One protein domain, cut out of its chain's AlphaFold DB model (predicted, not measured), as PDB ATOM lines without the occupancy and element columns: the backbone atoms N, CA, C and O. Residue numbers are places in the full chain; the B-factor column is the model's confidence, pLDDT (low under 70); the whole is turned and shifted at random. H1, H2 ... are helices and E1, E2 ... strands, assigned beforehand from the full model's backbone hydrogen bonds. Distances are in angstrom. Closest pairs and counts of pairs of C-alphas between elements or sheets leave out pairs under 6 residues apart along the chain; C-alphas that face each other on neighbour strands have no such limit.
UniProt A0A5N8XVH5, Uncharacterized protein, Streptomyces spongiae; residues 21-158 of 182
ATOM      1  N   GLN A  21     358.685 427.377 377.843       44.94
ATOM      2  CA  GLN A  21     358.732 428.544 378.725       44.94
ATOM      3  C   GLN A  21     358.048 428.278 380.067       44.94
ATOM      4  O   GLN A  21     358.555 428.719 381.090       44.94
ATOM      5  N   LEU A  22     356.961 427.500 380.093       50.69
ATOM      6  CA  LEU A  22     356.306 427.084 381.332       50.69
ATOM      7  C   LEU A  22     357.186 426.125 382.144       50.69
ATOM      8  O   LEU A  22     357.323 426.304 383.347       50.69
ATOM      9  N   VAL A  23     357.831 425.149 381.497       51.22
ATOM     10  CA  VAL A  23     358.775 424.227 382.156       51.22
ATOM     11  C   VAL A  23     360.016 424.969 382.664       51.22
ATOM     12  O   VAL A  23     360.463 424.689 383.773       51.22
ATOM     13  N   SER A  24     360.537 425.946 381.915       49.22
ATOM     14  CA  SER A  24     361.640 426.808 382.361       49.22
ATOM     15  C   SER A  24     361.219 427.738 383.498       49.22
ATOM     16  O   SER A  24     361.942 427.827 384.476       49.22
ATOM     17  N   ALA A  25     360.032 428.346 383.444       44.72
ATOM     18  CA  ALA A  25     359.521 429.194 384.522       44.72
ATOM     19  C   ALA A  25     359.220 428.390 385.797       44.72
ATOM     20  O   ALA A  25     359.479 428.861 386.900       44.72
ATOM     21  N   ILE A  26     358.719 427.157 385.662       52.66
ATOM     22  CA  ILE A  26     358.560 426.223 386.782       52.66
ATOM     23  C   ILE A  26     359.938 425.798 387.312       52.66
ATOM     24  O   ILE A  26     360.120 425.767 388.523       52.66
ATOM     25  N   SER A  27     360.929 425.561 386.445       46.31
ATOM     26  CA  SER A  27     362.304 425.208 386.851       46.31
ATOM     27  C   SER A  27     363.060 426.370 387.511       46.31
ATOM     28  O   SER A  27     363.834 426.143 388.436       46.31
ATOM     29  N   GLU A  28     362.819 427.617 387.101       46.44
ATOM     30  CA  GLU A  28     363.392 428.816 387.729       46.44
ATOM     31  C   GLU A  28     362.723 429.117 389.074       46.44
ATOM     32  O   GLU A  28     363.400 429.468 390.035       46.44
ATOM     33  N   ARG A  29     361.412 428.881 389.203       44.19
ATOM     34  CA  ARG A  29     360.699 429.002 390.488       44.19
ATOM     35  C   ARG A  29     361.022 427.861 391.462       44.19
ATOM     36  O   ARG A  29     360.814 428.007 392.663       44.19
ATOM     37  N   LEU A  30     361.539 426.749 390.935       49.06
ATOM     38  CA  LEU A  30     362.106 425.610 391.663       49.06
ATOM     39  C   LEU A  30     363.642 425.678 391.764       49.06
ATOM     40  O   LEU A  30     364.247 424.755 392.301       49.06
ATOM     41  N   SER A  31     364.293 426.749 391.293       49.03
ATOM     42  CA  SER A  31     365.708 427.013 391.583       49.03
ATOM     43  C   SER A  31     365.786 427.667 392.959       49.03
ATOM     44  O   SER A  31     365.814 428.882 393.129       49.03
ATOM     45  N   LEU A  32     365.686 426.784 393.943       50.56
ATOM     46  CA  LEU A  32     365.512 427.007 395.367       50.56
ATOM     47  C   LEU A  32     366.558 427.963 395.962       50.56
ATOM     48  O   LEU A  32     367.755 427.675 395.966       50.56
ATOM     49  N   ASP A  33     366.092 429.025 396.622       57.50
ATOM     50  CA  ASP A  33     366.873 429.710 397.653       57.50
ATOM     51  C   ASP A  33     367.486 428.671 398.611       57.50
ATOM     52  O   ASP A  33     366.813 427.732 399.052       57.50
ATOM     53  N   GLY A  34     368.758 428.822 398.995       56.31
ATOM     54  CA  GLY A  34     369.461 427.832 399.831       56.31
ATOM     55  C   GLY A  34     368.764 427.515 401.168       56.31
ATOM     56  O   GLY A  34     368.936 426.433 401.731       56.31
ATOM     57  N   ARG A  35     367.911 428.426 401.656       60.28
ATOM     58  CA  ARG A  35     367.040 428.209 402.824       60.28
ATOM     59  C   ARG A  35     365.873 427.268 402.523       60.28
ATOM     60  O   ARG A  35     365.609 426.383 403.332       60.28
ATOM     61  N   LEU A  36     365.220 427.431 401.371       57.25
ATOM     62  CA  LEU A  36     364.153 426.541 400.905       57.25
ATOM     63  C   LEU A  36     364.704 425.144 400.633       57.25
ATOM     64  O   LEU A  36     364.105 424.169 401.066       57.25
ATOM     65  N   THR A  37     365.892 425.052 400.030       57.97
ATOM     66  CA  THR A  37     366.594 423.773 399.833       57.97
ATOM     67  C   THR A  37     366.865 423.074 401.165       57.97
ATOM     68  O   THR A  37     366.530 421.906 401.338       57.97
ATOM     69  N   ARG A  38     367.434 423.784 402.149       59.94
ATOM     70  CA  ARG A  38     367.734 423.202 403.467       59.94
ATOM     71  C   ARG A  38     366.465 422.787 404.217       59.94
ATOM     72  O   ARG A  38     366.465 421.733 404.847       59.94
ATOM     73  N   ALA A  39     365.408 423.595 404.152       61.41
ATOM     74  CA  ALA A  39     364.118 423.268 404.754       61.41
ATOM     75  C   ALA A  39     363.478 422.049 404.078       61.41
ATOM     76  O   ALA A  39     363.037 421.136 404.769       61.41
ATOM     77  N   PHE A  40     363.501 421.995 402.744       65.81
ATOM     78  CA  PHE A  40     363.026 420.857 401.968       65.81
ATOM     79  C   PHE A  40     363.771 419.579 402.348       65.81
ATOM     80  O   PHE A  40     363.131 418.603 402.712       65.81
ATOM     81  N   ILE A  41     365.106 419.611 402.364       69.25
ATOM     82  CA  ILE A  41     365.946 418.485 402.785       69.25
ATOM     83  C   ILE A  41     365.572 418.036 404.205       69.25
ATOM     84  O   ILE A  41     365.294 416.861 404.422       69.25
ATOM     85  N   ALA A  42     365.524 418.953 405.174       70.19
ATOM     86  CA  ALA A  42     365.236 418.608 406.566       70.19
ATOM     87  C   ALA A  42     363.845 417.973 406.750       70.19
ATOM     88  O   ALA A  42     363.710 416.984 407.475       70.19
ATOM     89  N   THR A  43     362.824 418.522 406.091       69.00
ATOM     90  CA  THR A  43     361.456 417.988 406.129       69.00
ATOM     91  C   THR A  43     361.370 416.652 405.397       69.00
ATOM     92  O   THR A  43     360.892 415.674 405.961       69.00
ATOM     93  N   PHE A  44     361.942 416.563 404.197       74.81
ATOM     94  CA  PHE A  44     361.995 415.338 403.406       74.81
ATOM     95  C   PHE A  44     362.652 414.185 404.173       74.81
ATOM     96  O   PHE A  44     362.081 413.101 404.263       74.81
ATOM     97  N   PHE A  45     363.814 414.412 404.792       77.50
ATOM     98  CA  PHE A  45     364.483 413.380 405.587       77.50
ATOM     99  C   PHE A  45     363.649 412.944 406.794       77.50
ATOM    100  O   PHE A  45     363.624 411.752 407.106       77.50
ATOM    101  N   ARG A  46     362.952 413.871 407.461       80.50
ATOM    102  CA  ARG A  46     362.060 413.548 408.582       80.50
ATOM    103  C   ARG A  46     360.916 412.646 408.130       80.50
ATOM    104  O   ARG A  46     360.704 411.601 408.742       80.50
ATOM    105  N   ASP A  47     360.223 413.028 407.065       83.75
ATOM    106  CA  ASP A  47     359.040 412.315 406.583       83.75
ATOM    107  C   ASP A  47     359.420 410.946 406.010       83.75
ATOM    108  O   ASP A  47     358.777 409.942 406.317       83.75
ATOM    109  N   VAL A  48     360.530 410.867 405.268       80.88
ATOM    110  CA  VAL A  48     361.084 409.597 404.778       80.88
ATOM    111  C   VAL A  48     361.477 408.688 405.937       80.88
ATOM    112  O   VAL A  48     361.146 407.507 405.916       80.88
ATOM    113  N   THR A  49     362.148 409.215 406.965       80.94
ATOM    114  CA  THR A  49     362.546 408.412 408.134       80.94
ATOM    115  C   THR A  49     361.325 407.937 408.914       80.94
ATOM    116  O   THR A  49     361.300 406.797 409.370       80.94
ATOM    117  N   ARG A  50     360.289 408.776 409.040       85.38
ATOM    118  CA  ARG A  50     359.033 408.393 409.693       85.38
ATOM    119  C   ARG A  50     358.301 407.304 408.916       85.38
ATOM    120  O   ARG A  50     357.797 406.375 409.543       85.38
ATOM    121  N   TYR A  51     358.241 407.425 407.592       85.75
ATOM    122  CA  TYR A  51     357.554 406.473 406.722       85.75
ATOM    123  C   TYR A  51     358.305 405.138 406.616       85.75
ATOM    124  O   TYR A  51     357.698 404.075 406.675       85.75
ATOM    125  N   LEU A  52     359.635 405.181 406.513       82.81
ATOM    126  CA  LEU A  52     360.500 404.001 406.399       82.81
ATOM    127  C   LEU A  52     361.001 403.475 407.754       82.81
ATOM    128  O   LEU A  52     361.924 402.659 407.781       82.81
ATOM    129  N   GLY A  53     360.422 403.941 408.864       77.12
ATOM    130  CA  GLY A  53     360.834 403.576 410.222       77.12
ATOM    131  C   GLY A  53     360.706 402.077 410.517       77.12
ATOM    132  O   GLY A  53     361.534 401.529 411.243       77.12
ATOM    133  N   GLY A  54     359.735 401.398 409.898       76.88
ATOM    134  CA  GLY A  54     359.572 399.946 409.972       76.88
ATOM    135  C   GLY A  54     358.653 399.389 408.872       76.88
ATOM    136  O   GLY A  54     357.827 400.126 408.327       76.88
ATOM    137  N   PRO A  55     358.799 398.106 408.492       67.38
ATOM    138  CA  PRO A  55     357.917 397.449 407.522       67.38
ATOM    139  C   PRO A  55     356.466 397.332 408.012       67.38
ATOM    140  O   PRO A  55     355.563 397.581 407.218       67.38
ATOM    141  N   ASP A  56     356.266 397.080 409.309       74.94
ATOM    142  CA  ASP A  56     354.949 396.940 409.955       74.94
ATOM    143  C   ASP A  56     354.507 398.217 410.692       74.94
ATOM    144  O   ASP A  56     353.715 398.184 411.634       74.94
ATOM    145  N   ASP A  57     355.059 399.371 410.306       87.00
ATOM    146  CA  ASP A  57     354.690 400.639 410.925       87.00
ATOM    147  C   ASP A  57     353.248 401.019 410.557       87.00
ATOM    148  O   ASP A  57     352.903 401.165 409.382       87.00
ATOM    149  N   ALA A  58     352.411 401.234 411.574       88.06
ATOM    150  CA  ALA A  58     350.997 401.547 411.389       88.06
ATOM    151  C   ALA A  58     350.758 402.799 410.528       88.06
ATOM    152  O   ALA A  58     349.780 402.841 409.787       88.06
ATOM    153  N   ALA A  59     351.641 403.805 410.574       88.62
ATOM    154  CA  ALA A  59     351.503 404.992 409.730       88.62
ATOM    155  C   ALA A  59     351.887 404.711 408.276       88.62
ATOM    156  O   ALA A  59     351.290 405.285 407.367       88.62
ATOM    157  N   ARG A  60     352.849 403.811 408.040       91.25
ATOM    158  CA  ARG A  60     353.202 403.364 406.688       91.25
ATOM    159  C   ARG A  60     352.033 402.621 406.052       91.25
ATOM    160  O   ARG A  60     351.673 402.933 404.919       91.25
ATOM    161  N   THR A  61     351.419 401.698 406.794       91.94
ATOM    162  CA  THR A  61     350.209 400.982 406.368       91.94
ATOM    163  C   THR A  61     349.056 401.954 406.137       91.94
ATOM    164  O   THR A  61     348.523 401.990 405.035       91.94
ATOM    165  N   ALA A  62     348.737 402.818 407.106       93.56
ATOM    166  CA  ALA A  62     347.643 403.782 406.980       93.56
ATOM    167  C   ALA A  62     347.790 404.695 405.753       93.56
ATOM    168  O   ALA A  62     346.823 404.903 405.030       93.56
ATOM    169  N   ALA A  63     349.001 405.182 405.469       94.12
ATOM    170  CA  ALA A  63     349.241 406.021 404.298       94.12
ATOM    171  C   ALA A  63     349.057 405.259 402.971       94.12
ATOM    172  O   ALA A  63     348.589 405.839 401.992       94.12
ATOM    173  N   ARG A  64     349.417 403.967 402.916       95.12
ATOM    174  CA  ARG A  64     349.175 403.129 401.729       95.12
ATOM    175  C   ARG A  64     347.681 402.888 401.521       95.12
ATOM    176  O   ARG A  64     347.205 403.069 400.404       95.12
ATOM    177  N   GLU A  65     346.965 402.544 402.590       96.62
ATOM    178  CA  GLU A  65     345.515 402.309 402.562       96.62
ATOM    179  C   GLU A  65     344.744 403.578 402.179       96.62
ATOM    180  O   GLU A  65     343.802 403.517 401.395       96.62
ATOM    181  N   GLU A  66     345.169 404.749 402.662       97.19
ATOM    182  CA  GLU A  66     344.570 406.030 402.275       97.19
ATOM    183  C   GLU A  66     344.721 406.282 400.769       97.19
ATOM    184  O   GLU A  66     343.742 406.585 400.083       97.19
ATOM    185  N   VAL A  67     345.927 406.090 400.224       96.69
ATOM    186  CA  VAL A  67     346.175 406.245 398.783       96.69
ATOM    187  C   VAL A  67     345.370 405.230 397.967       96.69
ATOM    188  O   VAL A  67     344.733 405.613 396.983       96.69
ATOM    189  N   ALA A  68     345.358 403.959 398.372       96.88
ATOM    190  CA  ALA A  68     344.597 402.911 397.697       96.88
ATOM    191  C   ALA A  68     343.087 403.198 397.723       96.88
ATOM    192  O   ALA A  68     342.416 403.108 396.691       96.88
ATOM    193  N   GLY A  69     342.565 403.630 398.873       97.19
ATOM    194  CA  GLY A  69     341.167 404.012 399.048       97.19
ATOM    195  C   GLY A  69     340.762 405.193 398.167       97.19
ATOM    196  O   GLY A  69     339.693 405.166 397.554       97.19
ATOM    197  N   VAL A  70     341.622 406.206 398.027       97.31
ATOM    198  CA  VAL A  70     341.379 407.332 397.111       97.31
ATOM    199  C   VAL A  70     341.376 406.867 395.653       97.31
ATOM    200  O   VAL A  70     340.455 407.212 394.915       97.31
ATOM    201  N   ILE A  71     342.350 406.060 395.226       96.12
ATOM    202  CA  ILE A  71     342.403 405.542 393.846       96.12
ATOM    203  C   ILE A  71     341.148 404.717 393.533       96.12
ATOM    204  O   ILE A  71     340.509 404.942 392.504       96.12
ATOM    205  N   SER A  72     340.765 403.820 394.444       95.81
ATOM    206  CA  SER A  72     339.592 402.951 394.302       95.81
ATOM    207  C   SER A  72     338.283 403.746 394.255       95.81
ATOM    208  O   SER A  72     337.497 403.600 393.321       95.81
ATOM    209  N   SER A  73     338.068 404.650 395.215       96.06
ATOM    210  CA  SER A  73     336.823 405.429 395.311       96.06
ATOM    211  C   SER A  73     336.629 406.423 394.166       96.06
ATOM    212  O   SER A  73     335.493 406.727 393.804       96.06
ATOM    213  N   THR A  74     337.720 406.925 393.586       96.06
ATOM    214  CA  THR A  74     337.666 407.868 392.460       96.06
ATOM    215  C   THR A  74     337.675 407.184 391.096       96.06
ATOM    216  O   THR A  74     337.335 407.830 390.105       96.06
ATOM    217  N   GLY A  75     338.068 405.907 391.019       91.31
ATOM    218  CA  GLY A  75     338.316 405.223 389.748       91.31
ATOM    219  C   GLY A  75     339.467 405.859 388.963       91.31
ATOM    220  O   GLY A  75     339.386 406.019 387.744       91.31
ATOM    221  N   ALA A  76     340.514 406.317 389.655       91.94
ATOM    222  CA  ALA A  76     341.589 407.080 389.032       91.94
ATOM    223  C   ALA A  76     342.419 406.229 388.054       91.94
ATOM    224  O   ALA A  76     343.204 405.377 388.454       91.94
ATOM    225  N   HIS A  77     342.336 406.559 386.764       92.31
ATOM    226  CA  HIS A  77     343.165 405.952 385.715       92.31
ATOM    227  C   HIS A  77     344.590 406.531 385.643       92.31
ATOM    228  O   HIS A  77     345.485 405.929 385.050       92.31
ATOM    229  N   VAL A  78     344.819 407.714 386.221       94.38
ATOM    230  CA  VAL A  78     346.123 408.390 386.212       94.38
ATOM    231  C   VAL A  78     346.503 408.790 387.629       94.38
ATOM    232  O   VAL A  78     345.785 409.544 388.281       94.38
ATOM    233  N   VAL A  79     347.671 408.332 388.076       95.44
ATOM    234  CA  VAL A  79     348.239 408.655 389.387       95.44
ATOM    235  C   VAL A  79     349.503 409.476 389.181       95.44
ATOM    236  O   VAL A  79     350.467 409.005 388.577       95.44
ATOM    237  N   ILE A  80     349.514 410.703 389.697       94.06
ATOM    238  CA  ILE A  80     350.697 411.568 389.709       94.06
ATOM    239  C   ILE A  80     351.180 411.678 391.148       94.06
ATOM    240  O   ILE A  80     350.450 412.147 392.016       94.06
ATOM    241  N   ALA A  81     352.417 411.269 391.394       91.06
ATOM    242  CA  ALA A  81     353.016 411.287 392.714       91.06
ATOM    243  C   ALA A  81     354.328 412.078 392.709       91.06
ATOM    244  O   ALA A  81     355.091 412.049 391.744       91.06
ATOM    245  N   HIS A  82     354.593 412.809 393.788       87.75
ATOM    246  CA  HIS A  82     355.761 413.678 393.909       87.75
ATOM    247  C   HIS A  82     356.521 413.386 395.204       87.75
ATOM    248  O   HIS A  82     355.902 413.179 396.250       87.75
ATOM    249  N   SER A  83     357.858 413.382 395.142       85.50
ATOM    250  CA  SER A  83     358.731 413.176 396.306       85.50
ATOM    251  C   SER A  83     358.349 411.905 397.093       85.50
ATOM    252  O   SER A  83     358.169 410.853 396.473       85.50
ATOM    253  N   LEU A  84     358.191 411.972 398.422       87.75
ATOM    254  CA  LEU A  84     357.779 410.842 399.269       87.75
ATOM    255  C   LEU A  84     356.458 410.207 398.816       87.75
ATOM    256  O   LEU A  84     356.335 408.987 398.860       87.75
ATOM    257  N   GLY A  85     355.508 410.992 398.300       89.38
ATOM    258  CA  GLY A  85     354.247 410.464 397.774       89.38
ATOM    259  C   GLY A  85     354.449 409.437 396.657       89.38
ATOM    260  O   GLY A  85     353.637 408.530 396.508       89.38
ATOM    261  N   SER A  86     355.564 409.511 395.918       89.69
ATOM    262  CA  SER A  86     355.926 408.494 394.917       89.69
ATOM    263  C   SER A  86     356.236 407.139 395.545       89.69
ATOM    264  O   SER A  86     355.924 406.114 394.949       89.69
ATOM    265  N   VAL A  87     356.838 407.132 396.737       90.12
ATOM    266  CA  VAL A  87     357.108 405.911 397.505       90.12
ATOM    267  C   VAL A  87     355.796 405.343 398.025       90.12
ATOM    268  O   VAL A  87     355.506 404.181 397.778       90.12
ATOM    269  N   VAL A  88     354.966 406.178 398.657       94.00
ATOM    270  CA  VAL A  88     353.675 405.739 399.209       94.00
ATOM    271  C   VAL A  88     352.783 405.137 398.123       94.00
ATOM    272  O   VAL A  88     352.286 404.025 398.287       94.00
ATOM    273  N   ALA A  89     352.640 405.827 396.987       94.75
ATOM    274  CA  ALA A  89     351.839 405.350 395.864       94.75
ATOM    275  C   ALA A  89     352.403 404.066 395.241       94.75
ATOM    276  O   ALA A  89     351.639 403.164 394.909       94.75
ATOM    277  N   TYR A  90     353.729 403.950 395.115       92.94
ATOM    278  CA  TYR A  90     354.368 402.733 394.614       92.94
ATOM    279  C   TYR A  90     354.044 401.518 395.492       92.94
ATOM    280  O   TYR A  90     353.712 400.458 394.964       92.94
ATOM    281  N   GLU A  91     354.128 401.663 396.817       94.19
ATOM    282  CA  GLU A  91     353.863 400.561 397.749       94.19
ATOM    283  C   GLU A  91     352.373 400.231 397.843       94.19
ATOM    284  O   GLU A  91     352.021 399.056 397.892       94.19
ATOM    285  N   ALA A  92     351.498 401.241 397.798       95.31
ATOM    286  CA  ALA A  92     350.051 401.041 397.734       95.31
ATOM    287  C   ALA A  92     349.651 400.246 396.481       95.31
ATOM    288  O   ALA A  92     348.956 399.242 396.578       95.31
ATOM    289  N   LEU A  93     350.164 400.625 395.307       95.00
ATOM    290  CA  LEU A  93     349.870 399.932 394.046       95.00
ATOM    291  C   LEU A  93     350.434 398.501 393.989       95.00
ATOM    292  O   LEU A  93     349.949 397.685 393.209       95.00
ATOM    293  N   HIS A  94     351.459 398.181 394.784       93.94
ATOM    294  CA  HIS A  94     351.929 396.800 394.932       93.94
ATOM    295  C   HIS A  94     351.103 395.993 395.933       93.94
ATOM    296  O   HIS A  94     350.916 394.797 395.726       93.94
ATOM    297  N   ALA A  95     350.641 396.624 397.014       93.75
ATOM    298  CA  ALA A  95     349.786 395.984 398.010       93.75
ATOM    299  C   ALA A  95     348.376 395.695 397.470       93.75
ATOM    300  O   ALA A  95     347.764 394.716 397.885       93.75
ATOM    301  N   HIS A  96     347.914 396.505 396.513       95.88
ATOM    302  CA  HIS A  96     346.585 396.431 395.909       95.88
ATOM    303  C   HIS A  96     346.664 396.160 394.397       95.88
ATOM    304  O   HIS A  96     346.443 397.069 393.586       95.88
ATOM    305  N   PRO A  97     347.018 394.929 393.980       93.69
ATOM    306  CA  PRO A  97     347.134 394.568 392.566       93.69
ATOM    307  C   PRO A  97     345.801 394.634 391.798       93.69
ATOM    308  O   PRO A  97     345.811 394.591 390.570       93.69
ATOM    309  N   GLU A  98     344.669 394.729 392.496       94.38
ATOM    310  CA  GLU A  98     343.330 394.920 391.936       94.38
ATOM    311  C   GLU A  98     343.080 396.327 391.365       94.38
ATOM    312  O   GLU A  98     342.130 396.507 390.602       94.38
ATOM    313  N   LEU A  99     343.904 397.323 391.713       94.75
ATOM    314  CA  LEU A  99     343.777 398.687 391.192       94.75
ATOM    315  C   LEU A  99     344.311 398.768 389.753       94.75
ATOM    316  O   LEU A  99     345.493 398.533 389.521       94.75
ATOM    317  N   ASP A 100     343.467 399.161 388.794       94.19
ATOM    318  CA  ASP A 100     343.865 399.354 387.389       94.19
ATOM    319  C   ASP A 100     344.193 400.829 387.115       94.19
ATOM    320  O   ASP A 100     343.318 401.697 387.126       94.19
ATOM    321  N   VAL A 101     345.472 401.112 386.862       93.81
ATOM    322  CA  VAL A 101     345.991 402.455 386.584       93.81
ATOM    323  C   VAL A 101     346.665 402.462 385.212       93.81
ATOM    324  O   VAL A 101     347.672 401.789 384.971       93.81
ATOM    325  N   ASP A 102     346.164 403.292 384.301       93.56
ATOM    326  CA  ASP A 102     346.730 403.445 382.958       93.56
ATOM    327  C   ASP A 102     348.113 404.104 382.992       93.56
ATOM    328  O   ASP A 102     349.025 403.700 382.259       93.56
ATOM    329  N   LEU A 103     348.284 405.117 383.844       92.50
ATOM    330  CA  LEU A 103     349.531 405.865 383.964       92.50
ATOM    331  C   LEU A 103     349.870 406.194 385.416       92.50
ATOM    332  O   LEU A 103     349.182 406.975 386.067       92.50
ATOM    333  N   PHE A 104     351.014 405.696 385.871       93.62
ATOM    334  CA  PHE A 104     351.690 406.171 387.069       93.62
ATOM    335  C   PHE A 104     352.822 407.124 386.664       93.62
ATOM    336  O   PHE A 104     353.716 406.746 385.902       93.62
ATOM    337  N   LEU A 105     352.790 408.368 387.134       89.56
ATOM    338  CA  LEU A 105     353.808 409.386 386.880       89.56
ATOM    339  C   LEU A 105     354.445 409.813 388.200       89.56
ATOM    340  O   LEU A 105     353.761 410.343 389.069       89.56
ATOM    341  N   THR A 106     355.757 409.644 388.333       86.44
ATOM    342  CA  THR A 106     356.492 410.071 389.529       86.44
ATOM    343  C   THR A 106     357.394 411.267 389.232       86.44
ATOM    344  O   THR A 106     358.105 411.266 388.227       86.44
ATOM    345  N   LEU A 107     357.377 412.280 390.101       82.00
ATOM    346  CA  LEU A 107     358.130 413.534 389.979       82.00
ATOM    347  C   LEU A 107     359.076 413.704 391.172       82.00
ATOM    348  O   LEU A 107     358.650 413.514 392.312       82.00
ATOM    349  N   GLY A 108     360.342 414.069 390.938       73.19
ATOM    350  CA  GLY A 108     361.301 414.302 392.036       73.19
ATOM    351  C   GLY A 108     361.389 413.114 393.006       73.19
ATOM    352  O   GLY A 108     361.417 413.285 394.222       73.19
ATOM    353  N   SER A 109     361.285 411.897 392.465       75.44
ATOM    354  CA  SER A 109     361.023 410.691 393.243       75.44
ATOM    355  C   SER A 109     362.308 410.102 393.827       75.44
ATOM    356  O   SER A 109     363.226 409.774 393.069       75.44
ATOM    357  N   PRO A 110     362.370 409.852 395.146       73.19
ATOM    358  CA  PRO A 110     363.526 409.224 395.768       73.19
ATOM    359  C   PRO A 110     363.509 407.698 395.632       73.19
ATOM    360  O   PRO A 110     364.309 407.029 396.282       73.19
ATOM    361  N   LEU A 111     362.615 407.123 394.810       74.19
ATOM    362  CA  LEU A 111     362.444 405.672 394.670       74.19
ATOM    363  C   LEU A 111     363.761 404.936 394.394       74.19
ATOM    364  O   LEU A 111     363.910 403.803 394.825       74.19
ATOM    365  N   ALA A 112     364.735 405.562 393.728       68.00
ATOM    366  CA  ALA A 112     366.032 404.941 393.448       68.00
ATOM    367  C   ALA A 112     367.182 405.358 394.366       68.00
ATOM    368  O   ALA A 112     368.326 404.950 394.129       68.00
ATOM    369  N   LEU A 113     366.903 406.145 395.407       66.81
ATOM    370  CA  LEU A 113     367.899 406.551 396.386       66.81
ATOM    371  C   LEU A 113     368.332 405.331 397.211       66.81
ATOM    372  O   LEU A 113     367.595 404.820 398.060       66.81
ATOM    373  N   ARG A 114     369.542 404.844 396.925       60.59
ATOM    374  CA  ARG A 114     370.193 403.724 397.620       60.59
ATOM    375  C   ARG A 114     370.538 404.088 399.060       60.59
ATOM    376  O   ARG A 114     370.731 405.259 399.366       60.59
ATOM    377  N   HIS A 115     370.626 403.082 399.927       63.19
ATOM    378  CA  HIS A 115     370.956 403.198 401.354       63.19
ATOM    379  C   HIS A 115     369.933 403.973 402.212       63.19
ATOM    380  O   HIS A 115     370.076 404.039 403.433       63.19
ATOM    381  N   GLY A 116     368.862 404.495 401.606       68.38
ATOM    382  CA  GLY A 116     367.770 405.190 402.286       68.38
ATOM    383  C   GLY A 116     366.418 404.570 401.963       68.38
ATOM    384  O   GLY A 116     365.823 403.928 402.827       68.38
ATOM    385  N   VAL A 117     365.977 404.750 400.714       73.69
ATOM    386  CA  VAL A 117     364.609 404.457 400.265       73.69
ATOM    387  C   VAL A 117     364.526 403.133 399.521       73.69
ATOM    388  O   VAL A 117     363.785 402.257 399.949       73.69
ATOM    389  N   PHE A 118     365.316 402.962 398.455       75.69
ATOM    390  CA  PHE A 118     365.211 401.810 397.549       75.69
ATOM    391  C   PHE A 118     365.305 400.471 398.292       75.69
ATOM    392  O   PHE A 118     364.465 399.601 398.113       75.69
ATOM    393  N   ASP A 119     366.278 400.337 399.195       77.44
ATOM    394  CA  ASP A 119     366.528 399.091 399.932       77.44
ATOM    395  C   ASP A 119     365.468 398.803 401.017       77.44
ATOM    396  O   ASP A 119     365.453 397.718 401.592       77.44
ATOM    397  N   ARG A 120     364.591 399.772 401.313       81.75
ATOM    398  CA  ARG A 120     363.513 399.668 402.312       81.75
ATOM    399  C   ARG A 120     362.120 399.605 401.688       81.75
ATOM    400  O   ARG A 120     361.138 399.589 402.435       81.75
ATOM    401  N   LEU A 121     362.023 399.598 400.356       83.19
ATOM    402  CA  LEU A 121     360.745 399.517 399.653       83.19
ATOM    403  C   LEU A 121     360.006 398.219 399.979       83.19
ATOM    404  O   LEU A 121     360.610 397.201 400.316       83.19
ATOM    405  N   SER A 122     358.684 398.278 399.859       81.50
ATOM    406  CA  SER A 122     357.797 397.121 399.931       81.50
ATOM    407  C   SER A 122     356.963 397.044 398.648       81.50
ATOM    408  O   SER A 122     356.098 397.896 398.455       81.50
ATOM    409  N   PRO A 123     357.186 396.057 397.768       82.69
ATOM    410  CA  PRO A 123     358.098 394.927 397.915       82.69
ATOM    411  C   PRO A 123     359.569 395.348 397.867       82.69
ATOM    412  O   PRO A 123     359.932 396.350 397.244       82.69
ATOM    413  N   ALA A 124     360.412 394.554 398.530       79.50
ATOM    414  CA  ALA A 124     361.853 394.747 398.486       79.50
ATOM    415  C   ALA A 124     362.358 394.547 397.045       79.50
ATOM    416  O   ALA A 124     361.910 393.615 396.372       79.50
ATOM    417  N   PRO A 125     363.294 395.378 396.552       72.75
ATOM    418  CA  PRO A 125     363.815 395.224 395.199       72.75
ATOM    419  C   PRO A 125     364.490 393.863 395.001       72.75
ATOM    420  O   PRO A 125     365.387 393.487 395.761       72.75
ATOM    421  N   PHE A 126     364.124 393.151 393.939       60.44
ATOM    422  CA  PHE A 126     364.714 391.865 393.583       60.44
ATOM    423  C   PHE A 126     365.873 392.072 392.597       60.44
ATOM    424  O   PHE A 126     365.761 392.810 391.623       60.44
ATOM    425  N   THR A 127     367.039 391.464 392.841       63.06
ATOM    426  CA  THR A 127     368.252 391.595 391.990       63.06
ATOM    427  C   THR A 127     368.763 393.029 391.762       63.06
ATOM    428  O   THR A 127     369.475 393.317 390.801       63.06
ATOM    429  N   GLY A 128     368.449 393.954 392.676       59.06
ATOM    430  CA  GLY A 128     368.832 395.364 392.544       59.06
ATOM    431  C   GLY A 128     367.944 396.154 391.582       59.06
ATOM    432  O   GLY A 128     368.267 397.310 391.282       59.06
ATOM    433  N   THR A 129     366.830 395.555 391.157       59.41
ATOM    434  CA  THR A 129     365.779 396.189 390.375       59.41
ATOM    435  C   THR A 129     364.459 396.198 391.143       59.41
ATOM    436  O   THR A 129     364.118 395.208 391.779       59.41
ATOM    437  N   GLY A 130     363.729 397.308 391.133       69.19
ATOM    438  CA  GLY A 130     362.336 397.301 391.565       69.19
ATOM    439  C   GLY A 130     361.417 396.986 390.388       69.19
ATOM    440  O   GLY A 130     361.813 397.080 389.221       69.19
ATOM    441  N   GLU A 131     360.189 396.603 390.699       81.94
ATOM    442  CA  GLU A 131     359.222 396.124 389.719       81.94
ATOM    443  C   GLU A 131     358.166 397.189 389.436       81.94
ATOM    444  O   GLU A 131     357.918 398.098 390.227       81.94
ATOM    445  N   ARG A 132     357.561 397.120 388.251       87.81
ATOM    446  CA  ARG A 132     356.378 397.931 387.968       87.81
ATOM    447  C   ARG A 132     355.201 397.305 388.728       87.81
ATOM    448  O   ARG A 132     355.019 396.097 388.571       87.81
ATOM    449  N   PRO A 133     354.374 398.092 389.444       90.12
ATOM    450  CA  PRO A 133     353.197 397.541 390.102       90.12
ATOM    451  C   PRO A 133     352.304 396.776 389.103       90.12
ATOM    452  O   PRO A 133     352.130 397.260 387.977       90.12
ATOM    453  N   PRO A 134     351.743 395.605 389.466       88.81
ATOM    454  CA  PRO A 134     351.034 394.731 388.524       88.81
ATOM    455  C   PRO A 134     349.866 395.403 387.794       88.81
ATOM    456  O   PRO A 134     349.719 395.226 386.585       88.81
ATOM    457  N   GLY A 135     349.087 396.219 388.510       89.31
ATOM    458  CA  GLY A 135     347.934 396.950 387.978       89.31
ATOM    459  C   GLY A 135     348.273 398.231 387.205       89.31
ATOM    460  O   GLY A 135     347.380 398.934 386.743       89.31
ATOM    461  N   VAL A 136     349.560 398.565 387.034       93.31
ATOM    462  CA  VAL A 136     349.993 399.777 386.323       93.31
ATOM    463  C   VAL A 136     350.384 399.450 384.884       93.31
ATOM    464  O   VAL A 136     351.387 398.776 384.629       93.31
ATOM    465  N   ARG A 137     349.666 400.009 383.904       90.50
ATOM    466  CA  ARG A 137     349.957 399.780 382.474       90.50
ATOM    467  C   ARG A 137     351.187 400.536 381.999       90.50
ATOM    468  O   ARG A 137     352.008 399.986 381.264       90.50
ATOM    469  N   ARG A 138     351.370 401.778 382.441       87.75
ATOM    470  CA  ARG A 138     352.547 402.581 382.103       87.75
ATOM    471  C   ARG A 138     353.073 403.297 383.330       87.75
ATOM    472  O   ARG A 138     352.325 403.955 384.037       87.75
ATOM    473  N   TRP A 139     354.384 403.226 383.532       88.94
ATOM    474  CA  TRP A 139     355.061 403.994 384.567       88.94
ATOM    475  C   TRP A 139     356.115 404.905 383.944       88.94
ATOM    476  O   TRP A 139     356.976 404.458 383.182       88.94
ATOM    477  N   VAL A 140     356.019 406.197 384.247       82.56
ATOM    478  CA  VAL A 140     356.990 407.216 383.858       82.56
ATOM    479  C   VAL A 140     357.562 407.840 385.123       82.56
ATOM    480  O   VAL A 140     356.823 408.308 385.980       82.56
ATOM    481  N   ASN A 141     358.887 407.885 385.221       79.75
ATOM    482  CA  ASN A 141     359.567 408.565 386.310       79.75
ATOM    483  C   ASN A 141     360.351 409.766 385.773       79.75
ATOM    484  O   ASN A 141     361.356 409.596 385.079       79.75
ATOM    485  N   LEU A 142     359.892 410.972 386.101       68.75
ATOM    486  CA  LEU A 142     360.578 412.233 385.838       68.75
ATOM    487  C   LEU A 142     361.363 412.620 387.096       68.75
ATOM    488  O   LEU A 142     360.991 413.515 387.855       68.75
ATOM    489  N   SER A 143     362.444 411.884 387.346       60.56
ATOM    490  CA  SER A 143     363.482 412.329 388.277       60.56
ATOM    491  C   SER A 143     364.552 413.055 387.475       60.56
ATOM    492  O   SER A 143     365.016 412.534 386.454       60.56
ATOM    493  N   ASP A 144     364.950 414.237 387.933       44.75
ATOM    494  CA  ASP A 144     366.148 414.869 387.401       44.75
ATOM    495  C   ASP A 144     367.358 413.974 387.706       44.75
ATOM    496  O   ASP A 144     367.466 413.367 388.774       44.75
ATOM    497  N   HIS A 145     368.268 413.864 386.744       37.94
ATOM    498  CA  HIS A 145     369.485 413.051 386.826       37.94
ATOM    499  C   HIS A 145     370.524 413.636 387.813       37.94
ATOM    500  O   HIS A 145     371.690 413.244 387.773       37.94
ATOM    501  N   GLY A 146     370.123 414.576 388.674       38.06
ATOM    502  CA  GLY A 146     371.023 415.537 389.304       38.06
ATOM    503  C   GLY A 146     370.797 415.842 390.782       38.06
ATOM    504  O   GLY A 146     371.437 416.770 391.259       38.06
ATOM    505  N   ASP A 147     369.972 415.102 391.533       41.88
ATOM    506  CA  ASP A 147     369.739 415.417 392.957       41.88
ATOM    507  C   ASP A 147     370.889 414.921 393.882       41.88
ATOM    508  O   ASP A 147     370.819 413.903 394.570       41.88
ATOM    509  N   ILE A 148     372.031 415.608 393.754       37.34
ATOM    510  CA  ILE A 148     372.986 416.104 394.771       37.34
ATOM    511  C   ILE A 148     373.640 415.131 395.780       37.34
ATOM    512  O   ILE A 148     374.511 415.556 396.537       37.34
ATOM    513  N   VAL A 149     373.414 413.815 395.750       32.75
ATOM    514  CA  VAL A 149     374.253 412.881 396.546       32.75
ATOM    515  C   VAL A 149     374.893 411.808 395.668       32.75
ATOM    516  O   VAL A 149     374.437 410.678 395.574       32.75
ATOM    517  N   ALA A 150     375.950 412.249 394.983       29.75
ATOM    518  CA  ALA A 150     377.060 411.526 394.361       29.75
ATOM    519  C   ALA A 150     376.957 409.993 394.135       29.75
ATOM    520  O   ALA A 150     376.870 409.200 395.067       29.75
ATOM    521  N   VAL A 151     377.240 409.625 392.874       32.59
ATOM    522  CA  VAL A 151     377.760 408.349 392.319       32.59
ATOM    523  C   VAL A 151     376.779 407.622 391.371       32.59
ATOM    524  O   VAL A 151     375.622 407.379 391.709       32.59
ATOM    525  N   PRO A 152     377.215 407.272 390.140       37.59
ATOM    526  CA  PRO A 152     376.351 407.228 388.967       37.59
ATOM    527  C   PRO A 152     375.914 405.801 388.635       37.59
ATOM    528  O   PRO A 152     376.750 404.971 388.285       37.59
ATOM    529  N   ARG A 153     374.606 405.511 388.657       39.59
ATOM    530  CA  ARG A 153     374.021 404.404 387.872       39.59
ATOM    531  C   ARG A 153     372.609 404.770 387.406       39.59
ATOM    532  O   ARG A 153     371.779 405.105 388.249       39.59
ATOM    533  N   PRO A 154     372.314 404.705 386.096       47.94
ATOM    534  CA  PRO A 154     371.040 405.170 385.565       47.94
ATOM    535  C   PRO A 154     369.871 404.290 386.024       47.94
ATOM    536  O   PRO A 154     369.928 403.063 385.964       47.94
ATOM    537  N   LEU A 155     368.777 404.949 386.412       48.75
ATOM    538  CA  LEU A 155     367.475 404.395 386.806       48.75
ATOM    539  C   LEU A 155     366.951 403.261 385.909       48.75
ATOM    540  O   LEU A 155     366.378 402.300 386.414       48.75
ATOM    541  N   LYS A 156     367.199 403.332 384.594       53.62
ATOM    542  CA  LYS A 156     366.820 402.293 383.617       53.62
ATOM    543  C   LYS A 156     367.399 400.909 383.925       53.62
ATOM    544  O   LYS A 156     366.828 399.915 383.503       53.62
ATOM    545  N   GLN A 157     368.518 400.836 384.643       55.00
ATOM    546  CA  GLN A 157     369.101 399.561 385.072       55.00
ATOM    547  C   GLN A 157     368.372 398.958 386.275       55.00
ATOM    548  O   GLN A 157     368.564 397.785 386.558       55.00
ATOM    549  N   ARG A 158     367.575 399.755 386.998       51.41
ATOM    550  CA  ARG A 158     366.912 399.366 388.249       51.41
ATOM    551  C   ARG A 158     365.414 399.193 388.105       51.41
ATOM    552  O   ARG A 158     364.822 398.501 388.903       51.41
TER     553      ARG A 158
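This is residues 21 to 158 of the 182 residues of an uncharacterized protein of Streptomyces spongiae (UniProt A0A5N8XVH5). A small three-stranded parallel sheet has H4 packed along one face, and H3 crosses H4 nearly at a right angle. From this body the residues 33 to 39, of which 34 to 39 belong to H2, and the residues 21 to 31, of which 21 to 29 belong to H1, stick out as a free arm, while a long loop, residues 108 to 135, joins E2 to E3 and a tail without named elements, residues 143 to 158, follows E3. The printed part has 138 residues with four named helices and three named strands, in the order H1 H2 H3 E1 H4 E2 E3; the sheet order is E1 E2 E3, all parallel. The class is mixed, helices and strands, and the whole is compact, with a radius of gyration of the C-alphas of 15.3 A and spans of 42 by 35 by 29 A.

H1, residues 21 to 29, begins at C-alpha 21 at (358.732, 428.544, 378.725) and is 11.9 A long. H2, residues 34 to 51, is the longest helix by residues and measures 25.4 A. H3, residues 58 to 74, measures 24.0 A and begins at C-alpha 58 at (350.997, 401.547, 411.389). E1 is residues 78 to 82, H4 residues 84 to 95, 16.9 A long, and E2 residues 101 to 107, 16.8 A long. E3, residues 136 to 142, measures 16.4 A and ends at C-alpha 142 at (360.578, 412.233, 385.838).

E2 is the inner strand of the sheet. E1 and E2 are parallel at 17 degrees, with N 81 and O 105 2.8 A apart, within hydrogen-bond range. E2 and E3 are parallel at 14 degrees, with N 140 and O 104 2.9 A apart, within that range. E1, H4 and E2 form a strand-helix-strand unit, two parallel neighbour strands with a helix between, its crossover right-handed. H4 and the sheet make two layers, a helix on one face of a sheet; H4 lies over E1 and E2 at a height over the sheet of 9.1 A and runs along the strands, at 12 degrees to E1 on the local plane. H3 touches residues 88 to 93 of H4, about perpendicular at 77 degrees; the C-alphas of Arg 64 and Ala 92 are closest, 4.6 A. H3 is only just not on the sheet, with 4 pairs of C-alphas within 10 A. With residues 44 to 48 alone, H2 only just touches residue 84 of H4, with 3 pairs of C-alphas within 8 A; the closest are those of Val 48 and Leu 84, 6.5 A. H1 and H2 are apart. In H1, H2, H3 and H4 every O i to N i+4 pair is within hydrogen-bond range.

The C-alphas farthest apart are those of Gln 21 and Asp 56, 44.6 A. The printed part has no cut. The link from E2 to E3 is long, 28 residues. Mean pLDDT of the printed part is 75.3; among the residues under 70 are 21 to 41 and 142 to 158.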